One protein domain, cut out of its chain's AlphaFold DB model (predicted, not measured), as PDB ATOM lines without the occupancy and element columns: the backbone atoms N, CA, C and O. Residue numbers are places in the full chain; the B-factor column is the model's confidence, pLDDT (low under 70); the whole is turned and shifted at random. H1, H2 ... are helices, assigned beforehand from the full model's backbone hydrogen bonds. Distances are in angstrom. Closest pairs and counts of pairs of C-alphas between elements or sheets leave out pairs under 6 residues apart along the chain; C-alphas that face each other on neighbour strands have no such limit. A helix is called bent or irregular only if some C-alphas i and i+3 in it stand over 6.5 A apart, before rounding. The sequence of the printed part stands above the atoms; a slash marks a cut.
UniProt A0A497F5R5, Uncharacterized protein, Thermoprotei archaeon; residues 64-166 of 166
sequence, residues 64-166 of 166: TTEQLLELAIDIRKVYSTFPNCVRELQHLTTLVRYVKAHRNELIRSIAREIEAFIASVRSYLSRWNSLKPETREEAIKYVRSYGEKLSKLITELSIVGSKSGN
ATOM      1  N   THR A  64      -7.875 -72.959  71.333       60.78
ATOM      2  CA  THR A  64      -7.091 -73.808  72.230       60.78
ATOM      3  C   THR A  64      -7.098 -73.202  73.633       60.78
ATOM      4  O   THR A  64      -7.285 -71.995  73.809       60.78
ATOM      5  N   THR A  65      -6.866 -74.028  74.652       58.84
ATOM      6  CA  THR A  65      -6.615 -73.563  76.027       58.84
ATOM      7  C   THR A  65      -5.581 -72.429  76.059       58.84
ATOM      8  O   THR A  65      -5.742 -71.464  76.803       58.84
ATOM      9  N   GLU A  66      -4.555 -72.510  75.209       62.44
ATOM     10  CA  GLU A  66      -3.492 -71.510  75.076       62.44
ATOM     11  C   GLU A  66      -4.019 -70.158  74.580       62.44
ATOM     12  O   GLU A  66      -3.719 -69.133  75.180       62.44
ATOM     13  N   GLN A  67      -4.887 -70.144  73.566       67.44
ATOM     14  CA  GLN A  67      -5.483 -68.904  73.055       67.44
ATOM     15  C   GLN A  67      -6.411 -68.230  74.079       67.44
ATOM     16  O   GLN A  67      -6.465 -67.004  74.155       67.44
ATOM     17  N   LEU A  68      -7.123 -69.006  74.905       65.69
ATOM     18  CA  LEU A  68      -7.884 -68.445  76.030       65.69
ATOM     19  C   LEU A  68      -6.956 -67.834  77.088       65.69
ATOM     20  O   LEU A  68      -7.238 -66.752  77.599       65.69
ATOM     21  N   LEU A  69      -5.836 -68.490  77.397       67.19
ATOM     22  CA  LEU A  69      -4.843 -67.956  78.331       67.19
ATOM     23  C   LEU A  69      -4.201 -66.666  77.807       67.19
ATOM     24  O   LEU A  69      -4.042 -65.717  78.573       67.19
ATOM     25  N   GLU A  70      -3.900 -66.584  76.511       72.31
ATOM     26  CA  GLU A  70      -3.403 -65.358  75.877       72.31
ATOM     27  C   GLU A  70      -4.402 -64.201  76.009       72.31
ATOM     28  O   GLU A  70      -4.019 -63.102  76.416       72.31
ATOM     29  N   LEU A  71      -5.697 -64.452  75.781       73.25
ATOM     30  CA  LEU A  71      -6.744 -63.446  76.001       73.25
ATOM     31  C   LEU A  71      -6.788 -62.982  77.460       73.25
ATOM     32  O   LEU A  71      -6.870 -61.782  77.723       73.25
ATOM     33  N   ALA A  72      -6.703 -63.909  78.417       70.00
ATOM     34  CA  ALA A  72      -6.684 -63.575  79.839       70.00
ATOM     35  C   ALA A  72      -5.462 -62.716  80.216       70.00
ATOM     36  O   ALA A  72      -5.592 -61.781  81.015       70.00
ATOM     37  N   ILE A  73      -4.297 -63.001  79.625       75.25
ATOM     38  CA  ILE A  73      -3.059 -62.230  79.798       75.25
ATOM     39  C   ILE A  73      -3.205 -60.829  79.203       75.25
ATOM     40  O   ILE A  73      -2.816 -59.849  79.840       75.25
ATOM     41  N   ASP A  74      -3.776 -60.699  78.011       78.81
ATOM     42  CA  ASP A  74      -3.922 -59.399  77.360       78.81
ATOM     43  C   ASP A  74      -4.955 -58.512  78.060       78.81
ATOM     44  O   ASP A  74      -4.702 -57.322  78.257       78.81
ATOM     45  N   ILE A  75      -6.051 -59.084  78.566       78.50
ATOM     46  CA  ILE A  75      -6.983 -58.381  79.463       78.50
ATOM     47  C   ILE A  75      -6.244 -57.884  80.710       78.50
ATOM     48  O   ILE A  75      -6.419 -56.732  81.118       78.50
ATOM     49  N   ARG A  76      -5.358 -58.716  81.276       80.81
ATOM     50  CA  ARG A  76      -4.524 -58.345  82.424       80.81
ATOM     51  C   ARG A  76      -3.571 -57.200  82.142       80.81
ATOM     52  O   ARG A  76      -3.409 -56.323  82.993       80.81
ATOM     53  N   LYS A  77      -2.982 -57.147  80.952       78.31
ATOM     54  CA  LYS A  77      -2.173 -55.996  80.545       78.31
ATOM     55  C   LYS A  77      -3.034 -54.735  80.472       78.31
ATOM     56  O   LYS A  77      -2.654 -53.733  81.063       78.31
ATOM     57  N   VAL A  78      -4.224 -54.803  79.868       81.19
ATOM     58  CA  VAL A  78      -5.116 -53.636  79.720       81.19
ATOM     59  C   VAL A  78      -5.489 -53.013  81.065       81.19
ATOM     60  O   VAL A  78      -5.366 -51.800  81.224       81.19
ATOM     61  N   TYR A  79      -5.940 -53.809  82.040       83.25
ATOM     62  CA  TYR A  79      -6.369 -53.235  83.319       83.25
ATOM     63  C   TYR A  79      -5.202 -52.856  84.241       83.25
ATOM     64  O   TYR A  79      -5.374 -52.012  85.120       83.25
ATOM     65  N   SER A  80      -4.023 -53.465  84.072       85.62
ATOM     66  CA  SER A  80      -2.848 -53.144  84.892       85.62
ATOM     67  C   SER A  80      -2.125 -51.879  84.428       85.62
ATOM     68  O   SER A  80      -1.525 -51.200  85.258       85.62
ATOM     69  N   THR A  81      -2.221 -51.526  83.141       85.44
ATOM     70  CA  THR A  81      -1.604 -50.312  82.581       85.44
ATOM     71  C   THR A  81      -2.584 -49.161  82.363       85.44
ATOM     72  O   THR A  81      -2.157 -48.084  81.955       85.44
ATOM     73  N   PHE A  82      -3.879 -49.337  82.649       85.69
ATOM     74  CA  PHE A  82      -4.875 -48.265  82.557       85.69
ATOM     75  C   PHE A  82      -4.480 -47.054  83.430       85.69
ATOM     76  O   PHE A  82      -4.130 -47.244  84.598       85.69
ATOM     77  N   PRO A  83      -4.547 -45.807  82.915       86.44
ATOM     78  CA  PRO A  83      -5.113 -45.374  81.624       86.44
ATOM     79  C   PRO A  83      -4.153 -45.428  80.414       86.44
ATOM     80  O   PRO A  83      -4.562 -45.153  79.291       86.44
ATOM     81  N   ASN A  84      -2.890 -45.812  80.586       91.62
ATOM     82  CA  ASN A  84      -1.870 -45.848  79.526       91.62
ATOM     83  C   ASN A  84      -1.907 -47.136  78.675       91.62
ATOM     84  O   ASN A  84      -0.873 -47.615  78.219       91.62
ATOM     85  N   CYS A  85      -3.091 -47.711  78.458       82.62
ATOM     86  CA  CYS A  85      -3.273 -49.039  77.863       82.62
ATOM     87  C   CYS A  85      -3.698 -49.024  76.381       82.62
ATOM     88  O   CYS A  85      -4.285 -49.987  75.890       82.62
ATOM     89  N   VAL A  86      -3.455 -47.926  75.653       78.25
ATOM     90  CA  VAL A  86      -3.960 -47.726  74.277       78.25
ATOM     91  C   VAL A  86      -3.494 -48.834  73.327       78.25
ATOM     92  O   VAL A  86      -4.293 -49.356  72.547       78.25
ATOM     93  N   ARG A  87      -2.218 -49.224  73.413       77.06
ATOM     94  CA  ARG A  87      -1.631 -50.273  72.570       77.06
ATOM     95  C   ARG A  87      -2.217 -51.645  72.907       77.06
ATOM     96  O   ARG A  87      -2.611 -52.391  72.015       77.06
ATOM     97  N   GLU A  88      -2.309 -51.959  74.193       79.38
ATOM     98  CA  GLU A  88      -2.862 -53.210  74.711       79.38
ATOM     99  C   GLU A  88      -4.343 -53.351  74.317       79.38
ATOM    100  O   GLU A  88      -4.788 -54.419  73.900       79.38
ATOM    101  N   LEU A  89      -5.095 -52.250  74.353       72.88
ATOM    102  CA  LEU A  89      -6.504 -52.199  73.972       72.88
ATOM    103  C   LEU A  89      -6.719 -52.417  72.467       72.88
ATOM    104  O   LEU A  89      -7.678 -53.085  72.069       72.88
ATOM    105  N   GLN A  90      -5.840 -51.875  71.617       69.88
ATOM    106  CA  GLN A  90      -5.862 -52.120  70.168       69.88
ATOM    107  C   GLN A  90      -5.581 -53.589  69.842       69.88
ATOM    108  O   GLN A  90      -6.291 -54.188  69.026       69.88
ATOM    109  N   HIS A  91      -4.593 -54.180  70.517       74.00
ATOM    110  CA  HIS A  91      -4.278 -55.596  70.371       74.00
ATOM    111  C   HIS A  91      -5.473 -56.473  70.775       74.00
ATOM    112  O   HIS A  91      -5.963 -57.258  69.960       74.00
ATOM    113  N   LEU A  92      -6.036 -56.248  71.967       73.75
ATOM    114  CA  LEU A  92      -7.186 -57.000  72.477       73.75
ATOM    115  C   LEU A  92      -8.426 -56.873  71.571       73.75
ATOM    116  O   LEU A  92      -9.129 -57.854  71.331       73.75
ATOM    117  N   THR A  93      -8.670 -55.686  71.001       72.75
ATOM    118  CA  THR A  93      -9.752 -55.473  70.018       72.75
ATOM    119  C   THR A  93      -9.559 -56.330  68.767       72.75
ATOM    120  O   THR A  93     -10.520 -56.842  68.194       72.75
ATOM    121  N   THR A  94      -8.320 -56.470  68.310       74.00
ATOM    122  CA  THR A  94      -8.021 -57.265  67.118       74.00
ATOM    123  C   THR A  94      -8.266 -58.743  67.398       74.00
ATOM    124  O   THR A  94      -8.955 -59.401  66.623       74.00
ATOM    125  N   LEU A  95      -7.804 -59.237  68.549       68.81
ATOM    126  CA  LEU A  95      -8.000 -60.624  68.965       68.81
ATOM    127  C   LEU A  95      -9.478 -60.984  69.154       68.81
ATOM    128  O   LEU A  95      -9.931 -61.998  68.623       68.81
ATOM    129  N   VAL A  96     -10.267 -60.142  69.834       71.75
ATOM    130  CA  VAL A  96     -11.678 -60.461  70.123       71.75
ATOM    131  C   VAL A  96     -12.524 -60.617  68.855       71.75
ATOM    132  O   VAL A  96     -13.423 -61.460  68.815       71.75
ATOM    133  N   ARG A  97     -12.205 -59.880  67.778       66.88
ATOM    134  CA  ARG A  97     -12.886 -60.023  66.478       66.88
ATOM    135  C   ARG A  97     -12.761 -61.439  65.924       66.88
ATOM    136  O   ARG A  97     -13.709 -61.936  65.318       66.88
ATOM    137  N   TYR A  98     -11.624 -62.088  66.150       65.94
ATOM    138  CA  TYR A  98     -11.397 -63.456  65.702       65.94
ATOM    139  C   TYR A  98     -12.113 -64.478  66.588       65.94
ATOM    140  O   TYR A  98     -12.730 -65.408  66.074       65.94
ATOM    141  N   VAL A  99     -12.123 -64.262  67.905       66.38
ATOM    142  CA  VAL A  99     -12.836 -65.119  68.871       66.38
ATOM    143  C   VAL A  99     -14.352 -65.083  68.632       66.38
ATOM    144  O   VAL A  99     -15.031 -66.104  68.706       66.38
ATOM    145  N   LYS A 100     -14.899 -63.921  68.264       65.50
ATOM    146  CA  LYS A 100     -16.327 -63.743  67.958       65.50
ATOM    147  C   LYS A 100     -16.799 -64.520  66.726       65.50
ATOM    148  O   LYS A 100     -17.969 -64.890  66.656       65.50
ATOM    149  N   ALA A 101     -15.905 -64.792  65.776       63.59
ATOM    150  CA  ALA A 101     -16.206 -65.590  64.588       63.59
ATOM    151  C   ALA A 101     -16.250 -67.107  64.870       63.59
ATOM    152  O   ALA A 101     -16.508 -67.903  63.964       63.59
ATOM    153  N   HIS A 102     -15.999 -67.528  66.114       66.56
ATOM    154  CA  HIS A 102     -15.948 -68.935  66.476       66.56
ATOM    155  C   HIS A 102     -17.341 -69.591  66.502       66.56
ATOM    156  O   HIS A 102     -18.344 -68.980  66.865       66.56
ATOM    157  N   ARG A 103     -17.418 -70.881  66.149       59.41
ATOM    158  CA  ARG A 103     -18.703 -71.608  66.054       59.41
ATOM    159  C   ARG A 103     -19.319 -71.935  67.422       59.41
ATOM    160  O   ARG A 103     -20.539 -71.966  67.560       59.41
ATOM    161  N   ASN A 104     -18.480 -72.138  68.435       64.94
ATOM    162  CA  ASN A 104     -18.904 -72.455  69.802       64.94
ATOM    163  C   ASN A 104     -19.577 -71.241  70.490       64.94
ATOM    164  O   ASN A 104     -18.982 -70.167  70.556       64.94
ATOM    165  N   GLU A 105     -20.801 -71.407  71.008       65.19
ATOM    166  CA  GLU A 105     -21.560 -70.328  71.672       65.19
ATOM    167  C   GLU A 105     -20.909 -69.851  72.978       65.19
ATOM    168  O   GLU A 105     -20.913 -68.652  73.237       65.19
ATOM    169  N   LEU A 106     -20.287 -70.739  73.765       60.88
ATOM    170  CA  LEU A 106     -19.570 -70.359  74.991       60.88
ATOM    171  C   LEU A 106     -18.426 -69.392  74.664       60.88
ATOM    172  O   LEU A 106     -18.294 -68.339  75.281       60.88
ATOM    173  N   ILE A 107     -17.650 -69.712  73.627       67.69
ATOM    174  CA  ILE A 107     -16.564 -68.858  73.131       67.69
ATOM    175  C   ILE A 107     -17.104 -67.520  72.608       67.69
ATOM    176  O   ILE A 107     -16.533 -66.468  72.891       67.69
ATOM    177  N   ARG A 108     -18.237 -67.531  71.896       71.44
ATOM    178  CA  ARG A 108     -18.893 -66.290  71.453       71.44
ATOM    179  C   ARG A 108     -19.394 -65.449  72.623       71.44
ATOM    180  O   ARG A 108     -19.292 -64.227  72.560       71.44
ATOM    181  N   SER A 109     -19.886 -66.070  73.691       68.75
ATOM    182  CA  SER A 109     -20.293 -65.365  74.908       68.75
ATOM    183  C   SER A 109     -19.104 -64.686  75.588       68.75
ATOM    184  O   SER A 109     -19.200 -63.515  75.940       68.75
ATOM    185  N   ILE A 110     -17.960 -65.370  75.693       74.62
ATOM    186  CA  ILE A 110     -16.714 -64.775  76.204       74.62
ATOM    187  C   ILE A 110     -16.293 -63.582  75.340       74.62
ATOM    188  O   ILE A 110     -15.946 -62.528  75.866       74.62
ATOM    189  N   ALA A 111     -16.363 -63.711  74.012       74.94
ATOM    190  CA  ALA A 111     -16.032 -62.610  73.112       74.94
ATOM    191  C   ALA A 111     -16.923 -61.376  73.342       74.94
ATOM    192  O   ALA A 111     -16.414 -60.258  73.339       74.94
ATOM    193  N   ARG A 112     -18.229 -61.565  73.589       78.81
ATOM    194  CA  ARG A 112     -19.155 -60.463  73.918       78.81
ATOM    195  C   ARG A 112     -18.767 -59.762  75.225       78.81
ATOM    196  O   ARG A 112     -18.775 -58.536  75.271       78.81
ATOM    197  N   GLU A 113     -18.374 -60.515  76.251       80.06
ATOM    198  CA  GLU A 113     -17.900 -59.944  77.522       80.06
ATOM    199  C   GLU A 113     -16.598 -59.146  77.357       80.06
ATOM    200  O   GLU A 113     -16.448 -58.056  77.907       80.06
ATOM    201  N   ILE A 114     -15.665 -59.641  76.538       83.38
ATOM    202  CA  ILE A 114     -14.432 -58.912  76.208       83.38
ATOM    203  C   ILE A 114     -14.749 -57.625  75.429       83.38
ATOM    204  O   ILE A 114     -14.158 -56.582  75.707       83.38
ATOM    205  N   GLU A 115     -15.694 -57.657  74.483       85.94
ATOM    206  CA  GLU A 115     -16.148 -56.457  73.763       85.94
ATOM    207  C   GLU A 115     -16.753 -55.412  74.714       85.94
ATOM    208  O   GLU A 115     -16.439 -54.225  74.587       85.94
ATOM    209  N   ALA A 116     -17.565 -55.838  75.685       85.25
ATOM    210  CA  ALA A 116     -18.140 -54.953  76.696       85.25
ATOM    211  C   ALA A 116     -17.053 -54.305  77.569       85.25
ATOM    212  O   ALA A 116     -17.052 -53.086  77.758       85.25
ATOM    213  N   PHE A 117     -16.069 -55.088  78.019       87.31
ATOM    214  CA  PHE A 117     -14.906 -54.565  78.735       87.31
ATOM    215  C   PHE A 117     -14.130 -53.527  77.904       87.31
ATOM    216  O   PHE A 117     -13.863 -52.423  78.388       87.31
ATOM    217  N   ILE A 118     -13.822 -53.829  76.636       84.94
ATOM    218  CA  ILE A 118     -13.143 -52.895  75.718       84.94
ATOM    219  C   ILE A 118     -13.944 -51.599  75.567       84.94
ATOM    220  O   ILE A 118     -13.363 -50.512  75.604       84.94
ATOM    221  N   ALA A 119     -15.263 -51.694  75.384       85.25
ATOM    222  CA  ALA A 119     -16.134 -50.536  75.225       85.25
ATOM    223  C   ALA A 119     -16.091 -49.627  76.463       85.25
ATOM    224  O   ALA A 119     -15.915 -48.413  76.322       85.25
ATOM    225  N   SER A 120     -16.151 -50.207  77.664       87.38
ATOM    226  CA  SER A 120     -16.021 -49.460  78.918       87.38
ATOM    227  C   SER A 120     -14.667 -48.760  79.035       87.38
ATOM    228  O   SER A 120     -14.617 -47.565  79.331       87.38
ATOM    229  N   VAL A 121     -13.563 -49.457  78.741       85.81
ATOM    230  CA  VAL A 121     -12.216 -48.858  78.772       85.81
ATOM    231  C   VAL A 121     -12.116 -47.693  77.786       85.81
ATOM    232  O   VAL A 121     -11.678 -46.606  78.162       85.81
ATOM    233  N   ARG A 122     -12.573 -47.869  76.538       88.38
ATOM    234  CA  ARG A 122     -12.576 -46.801  75.522       88.38
ATOM    235  C   ARG A 122     -13.393 -45.591  75.957       88.38
ATOM    236  O   ARG A 122     -12.951 -44.463  75.750       88.38
ATOM    237  N   SER A 123     -14.554 -45.824  76.566       88.94
ATOM    238  CA  SER A 123     -15.413 -44.760  77.086       88.94
ATOM    239  C   SER A 123     -14.662 -43.898  78.104       88.94
ATOM    240  O   SER A 123     -14.568 -42.680  77.929       88.94
ATOM    241  N   TYR A 124     -14.017 -44.519  79.097       88.12
ATOM    242  CA  TYR A 124     -13.224 -43.785  80.084       88.12
ATOM    243  C   TYR A 124     -12.013 -43.075  79.476       88.12
ATOM    244  O   TYR A 124     -11.782 -41.910  79.800       88.12
ATOM    245  N   LEU A 125     -11.274 -43.725  78.570       88.62
ATOM    246  CA  LEU A 125     -10.122 -43.109  77.900       88.62
ATOM    247  C   LEU A 125     -10.523 -41.874  77.086       88.62
ATOM    248  O   LEU A 125      -9.857 -40.846  77.175       88.62
ATOM    249  N   SER A 126     -11.637 -41.939  76.349       92.31
ATOM    250  CA  SER A 126     -12.111 -40.831  75.504       92.31
ATOM    251  C   SER A 126     -12.400 -39.550  76.291       92.31
ATOM    252  O   SER A 126     -12.243 -38.445  75.778       92.31
ATOM    253  N   ARG A 127     -12.789 -39.698  77.561       92.62
ATOM    254  CA  ARG A 127     -13.149 -38.595  78.453       92.62
ATOM    255  C   ARG A 127     -12.112 -38.339  79.538       92.62
ATOM    256  O   ARG A 127     -12.319 -37.428  80.335       92.62
ATOM    257  N   TRP A 128     -11.011 -39.085  79.580       91.25
ATOM    258  CA  TRP A 128     -10.091 -39.133  80.720       91.25
ATOM    259  C   TRP A 128      -9.640 -37.749  81.201       91.25
ATOM    260  O   TRP A 128      -9.766 -37.418  82.383       91.25
ATOM    261  N   ASN A 129      -9.220 -36.896  80.264       91.69
ATOM    262  CA  ASN A 129      -8.740 -35.544  80.557       91.69
ATOM    263  C   ASN A 129      -9.839 -34.610  81.093       91.69
ATOM    264  O   ASN A 129      -9.529 -33.683  81.832       91.69
ATOM    265  N   SER A 130     -11.109 -34.892  80.794       92.19
ATOM    266  CA  SER A 130     -12.275 -34.136  81.279       92.19
ATOM    267  C   SER A 130     -12.854 -34.649  82.603       92.19
ATOM    268  O   SER A 130     -13.693 -33.983  83.206       92.19
ATOM    269  N   LEU A 131     -12.443 -35.839  83.062       90.88
ATOM    270  CA  LEU A 131     -12.925 -36.408  84.320       90.88
ATOM    271  C   LEU A 131     -12.292 -35.706  85.522       90.88
ATOM    272  O   LEU A 131     -11.091 -35.421  85.524       90.88
ATOM    273  N   LYS A 132     -13.100 -35.505  86.565       95.00
ATOM    274  CA  LYS A 132     -12.616 -35.091  87.884       95.00
ATOM    275  C   LYS A 132     -11.732 -36.190  88.501       95.00
ATOM    276  O   LYS A 132     -11.924 -37.362  88.156       95.00
ATOM    277  N   PRO A 133     -10.788 -35.848  89.396       92.56
ATOM    278  CA  PRO A 133      -9.904 -36.823  90.037       92.56
ATOM    279  C   PRO A 133     -10.644 -38.003  90.679       92.56
ATOM    280  O   PRO A 133     -10.260 -39.150  90.466       92.56
ATOM    281  N   GLU A 134     -11.761 -37.751  91.359       91.12
ATOM    282  CA  GLU A 134     -12.545 -38.782  92.050       91.12
ATOM    283  C   GLU A 134     -13.135 -39.783  91.045       91.12
ATOM    284  O   GLU A 134     -13.020 -40.998  91.199       91.12
ATOM    285  N   THR A 135     -13.680 -39.278  89.935       91.56
ATOM    286  CA  THR A 135     -14.214 -40.118  88.855       91.56
ATOM    287  C   THR A 135     -13.112 -40.902  88.137       91.56
ATOM    288  O   THR A 135     -13.360 -42.000  87.639       91.56
ATOM    289  N   ARG A 136     -11.882 -40.373  88.071       90.94
ATOM    290  CA  ARG A 136     -10.727 -41.113  87.535       90.94
ATOM    291  C   ARG A 136     -10.358 -42.288  88.435       90.94
ATOM    292  O   ARG A 136     -10.089 -43.372  87.922       90.94
ATOM    293  N   GLU A 137     -10.380 -42.108  89.751       91.12
ATOM    294  CA  GLU A 137     -10.146 -43.203  90.697       91.12
ATOM    295  C   GLU A 137     -11.230 -44.281  90.610       91.12
ATOM    296  O   GLU A 137     -10.916 -45.473  90.584       91.12
ATOM    297  N   GLU A 138     -12.499 -43.882  90.517       90.38
ATOM    298  CA  GLU A 138     -13.616 -44.807  90.302       90.38
ATOM    299  C   GLU A 138     -13.470 -45.576  88.988       90.38
ATOM    300  O   GLU A 138     -13.652 -46.793  88.962       90.38
ATOM    301  N   ALA A 139     -13.067 -44.898  87.911       84.94
ATOM    302  CA  ALA A 139     -12.794 -45.527  86.626       84.94
ATOM    303  C   ALA A 139     -11.654 -46.555  86.717       84.94
ATOM    304  O   ALA A 139     -11.798 -47.668  86.213       84.94
ATOM    305  N   ILE A 140     -10.549 -46.227  87.400       88.62
ATOM    306  CA  ILE A 140      -9.439 -47.168  87.634       88.62
ATOM    307  C   ILE A 140      -9.937 -48.396  88.401       88.62
ATOM    308  O   ILE A 140      -9.658 -49.527  87.998       88.62
ATOM    309  N   LYS A 141     -10.697 -48.192  89.485       88.81
ATOM    310  CA  LYS A 141     -11.267 -49.282  90.292       88.81
ATOM    311  C   LYS A 141     -12.202 -50.160  89.465       88.81
ATOM    312  O   LYS A 141     -12.096 -51.384  89.526       88.81
ATOM    313  N   TYR A 142     -13.078 -49.550  88.670       91.25
ATOM    314  CA  TYR A 142     -14.014 -50.258  87.803       91.25
ATOM    315  C   TYR A 142     -13.284 -51.093  86.744       91.25
ATOM    316  O   TYR A 142     -13.520 -52.296  86.645       91.25
ATOM    317  N   VAL A 143     -12.362 -50.480  85.991       81.75
ATOM    318  CA  VAL A 143     -11.596 -51.161  84.934       81.75
ATOM    319  C   VAL A 143     -10.777 -52.309  85.521       81.75
ATOM    320  O   VAL A 143     -10.773 -53.401  84.955       81.75
ATOM    321  N   ARG A 144     -10.144 -52.102  86.682       89.44
ATOM    322  CA  ARG A 144      -9.409 -53.156  87.391       89.44
ATOM    323  C   ARG A 144     -10.329 -54.298  87.813       89.44
ATOM    324  O   ARG A 144     -10.060 -55.439  87.462       89.44
ATOM    325  N   SER A 145     -11.430 -53.999  88.498       83.06
ATOM    326  CA  SER A 145     -12.347 -55.028  88.998       83.06
ATOM    327  C   SER A 145     -12.987 -55.841  87.870       83.06
ATOM    328  O   SER A 145     -13.066 -57.066  87.960       83.06
ATOM    329  N   TYR A 146     -13.426 -55.183  86.793       85.44
ATOM    330  CA  TYR A 146     -14.007 -55.879  85.648       85.44
ATOM    331  C   TYR A 146     -12.942 -56.722  84.931       85.44
ATOM    332  O   TYR A 146     -13.145 -57.917  84.708       85.44
ATOM    333  N   GLY A 147     -11.773 -56.141  84.652       76.38
ATOM    334  CA  GLY A 147     -10.672 -56.850  84.005       76.38
ATOM    335  C   GLY A 147     -10.200 -58.082  84.789       76.38
ATOM    336  O   GLY A 147      -9.997 -59.140  84.196       76.38
ATOM    337  N   GLU A 148     -10.091 -57.986  86.116       82.50
ATOM    338  CA  GLU A 148      -9.725 -59.109  86.992       82.50
ATOM    339  C   GLU A 148     -10.763 -60.235  86.956       82.50
ATOM    340  O   GLU A 148     -10.400 -61.398  86.762       82.50
ATOM    341  N   LYS A 149     -12.055 -59.903  87.098       78.62
ATOM    342  CA  LYS A 149     -13.147 -60.889  87.025       78.62
ATOM    343  C   LYS A 149     -13.141 -61.624  85.688       78.62
ATOM    344  O   LYS A 149     -13.267 -62.846  85.657       78.62
ATOM    345  N   LEU A 150     -12.960 -60.883  84.597       74.75
ATOM    346  CA  LEU A 150     -12.970 -61.435  83.249       74.75
ATOM    347  C   LEU A 150     -11.736 -62.309  82.974       74.75
ATOM    348  O   LEU A 150     -11.873 -63.422  82.470       74.75
ATOM    349  N   SER A 151     -10.542 -61.851  83.360       76.62
ATOM    350  CA  SER A 151      -9.297 -62.622  83.229       76.62
ATOM    351  C   SER A 151      -9.357 -63.932  84.026       76.62
ATOM    352  O   SER A 151      -8.994 -64.994  83.511       76.62
ATOM    353  N   LYS A 152      -9.895 -63.887  85.253       74.81
ATOM    354  CA  LYS A 152     -10.094 -65.072  86.095       74.81
ATOM    355  C   LYS A 152     -11.058 -66.071  85.456       74.81
ATOM    356  O   LYS A 152     -10.701 -67.238  85.329       74.81
ATOM    357  N   LEU A 153     -12.225 -65.614  84.997       72.50
ATOM    358  CA  LEU A 153     -13.218 -66.465  84.334       72.50
ATOM    359  C   LEU A 153     -12.621 -67.199  83.124       72.50
ATOM    360  O   LEU A 153     -12.783 -68.409  82.979       72.50
ATOM    361  N   ILE A 154     -11.899 -66.479  82.264       69.38
ATOM    362  CA  ILE A 154     -11.284 -67.058  81.061       69.38
ATOM    363  C   ILE A 154     -10.199 -68.081  81.432       69.38
ATOM    364  O   ILE A 154     -10.100 -69.132  80.798       69.38
ATOM    365  N   THR A 155      -9.426 -67.812  82.487       68.25
ATOM    366  CA  THR A 155      -8.407 -68.740  83.003       68.25
ATOM    367  C   THR A 155      -9.035 -70.014  83.576       68.25
ATOM    368  O   THR A 155      -8.545 -71.112  83.339       68.25
ATOM    369  N   GLU A 156     -10.144 -69.907  84.305       64.69
ATOM    370  CA  GLU A 156     -10.856 -71.075  84.837       64.69
ATOM    371  C   GLU A 156     -11.436 -71.943  83.711       64.69
ATOM    372  O   GLU A 156     -11.311 -73.171  83.740       64.69
ATOM    373  N   LEU A 157     -12.001 -71.315  82.677       62.28
ATOM    374  CA  LEU A 157     -12.530 -72.012  81.503       62.28
ATOM    375  C   LEU A 157     -11.439 -72.742  80.712       62.28
ATOM    376  O   LEU A 157     -11.689 -73.834  80.197       62.28
ATOM    377  N   SER A 158     -10.227 -72.186  80.652       58.78
ATOM    378  CA  SER A 158      -9.096 -72.847  79.999       58.78
ATOM    379  C   SER A 158      -8.672 -74.114  80.765       58.78
ATOM    380  O   SER A 158      -8.472 -75.170  80.162       58.78
ATOM    381  N   ILE A 159      -8.646 -74.072  82.102       51.84
ATOM    382  CA  ILE A 159      -8.290 -75.223  82.953       51.84
ATOM    383  C   ILE A 159      -9.323 -76.356  82.847       51.84
ATOM    384  O   ILE A 159      -8.945 -77.529  82.786       51.84
ATOM    385  N   VAL A 160     -10.621 -76.034  82.824       48.00
ATOM    386  CA  VAL A 160     -11.697 -77.036  82.699       48.00
ATOM    387  C   VAL A 160     -11.653 -77.732  81.335       48.00
ATOM    388  O   VAL A 160     -11.798 -78.954  81.273       48.00
ATOM    389  N   GLY A 161     -11.370 -76.989  80.258       45.97
ATOM    390  CA  GLY A 161     -11.183 -77.553  78.916       45.97
ATOM    391  C   GLY A 161     -10.056 -78.589  78.848       45.97
ATOM    392  O   GLY A 161     -10.212 -79.620  78.196       45.97
ATOM    393  N   SER A 162      -8.967 -78.377  79.591       40.78
ATOM    394  CA  SER A 162      -7.829 -79.307  79.649       40.78
ATOM    395  C   SER A 162      -8.105 -80.589  80.443       40.78
ATOM    396  O   SER A 162      -7.456 -81.602  80.203       40.78
ATOM    397  N   LYS A 163      -9.057 -80.578  81.388       34.94
ATOM    398  CA  LYS A 163      -9.395 -81.755  82.214       34.94
ATOM    399  C   LYS A 163     -10.423 -82.691  81.573       34.94
ATOM    400  O   LYS A 163     -10.479 -83.852  81.948       34.94
ATOM    401  N   SER A 164     -11.216 -82.209  80.614       34.84
ATOM    402  CA  SER A 164     -12.225 -83.015  79.904       34.84
ATOM    403  C   SER A 164     -11.643 -83.899  78.783       34.84
ATOM    404  O   SER A 164     -12.404 -84.591  78.109       34.84
ATOM    405  N   GLY A 165     -10.328 -83.839  78.546       35.09
ATOM    406  CA  GLY A 165      -9.622 -84.580  77.494       35.09
ATOM    407  C   GLY A 165      -8.860 -85.828  77.956       35.09
ATOM    408  O   GLY A 165      -8.095 -86.354  77.152       35.09
ATOM    409  N   ASN A 166      -9.045 -86.284  79.204       31.00
ATOM    410  CA  ASN A 166      -8.463 -87.524  79.739       31.00
ATOM    411  C   ASN A 166      -9.515 -88.619  79.914       31.00
ATOM    412  O   ASN A 166     -10.596 -88.301  80.462       31.00
TER     413      ASN A 166
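This is residues 64 to 166 of the 166 residues of an uncharacterized protein of Thermoprotei archaeon (UniProt A0A497F5R5). Four helices make a rod-shaped up-and-down bundle, each helix running against the one before it, with the last helix, H4, coming back beside the first, H1. Seen around the bundle the order is H1, H2, H3, H4; H3 and H4 are the longer pair, H1 and H2 the shorter. The printed part has 103 residues with four named helices, H1 to H4 along the chain, and no named strand; the class is all helix. It is compact, with a radius of gyration of the C-alphas of 14.5 A, and spans 53 by 22 by 20 A.

H1, residues 65 to 81, touches H2, residues 86 to 100, with residues 71 to 78 of H1 alone. The closest C-alphas of this helical hairpin are those of Val 78 and Glu 88, 5.5 A apart, and the tilt is shallow at 29 degrees, opposite ways. H2 forms the next hairpin with H3, residues 105 to 130, which touches it with residues 107 to 118 alone. Their closest C-alphas, of Lys 100 and Arg 108, are 5.0 A apart, at a shallow tilt of 24 degrees, opposite ways. H3 and H4, residues 133 to 163, form the third hairpin and touch, closest at the C-alphas of Val 121 and Val 143, 6.6 A apart, with a shallow tilt of 17 degrees, opposite ways. H4 also touches H1, with 31 pairs of C-alphas within 8 A; the closest, of Ala 72 and Ser 151, are 4.4 A apart, at a shallow tilt of 13 degrees, opposite ways. H1 and H3 are near each other, while H2 and H4 are apart. Every O i to N i+4 pair is within hydrogen-bond range in H1 and H4; in H2 it is 10 of 11 and in H3 20 of 22.

H1 begins at C-alpha 65 (-6.615, -73.563, 76.027) and is 24.7 A long from first to last C-alpha. H2 is 21.2 A long. H3 is 38.6 A long and irregular, with C-alphas 126 and 129 8.1 A apart; it ends at C-alpha 130 (-12.275, -34.136, 81.279). H4, with 31 residues the longest helix, measures 45.6 A and ends at C-alpha 163 (-9.395, -81.755, 82.214).

The two C-alphas farthest apart are those of Ser 130 and Asn 166, 53.5 A. The printed part has no cut and ends at residue 166, the chain's last. The links H1 to H2, H2 to H3 and H3 to H4 are tight. Mean pLDDT of the printed part is 75.3; it is under 70 at 33 residues, among them 64 to 69, 97 to 107 and 154 to 166.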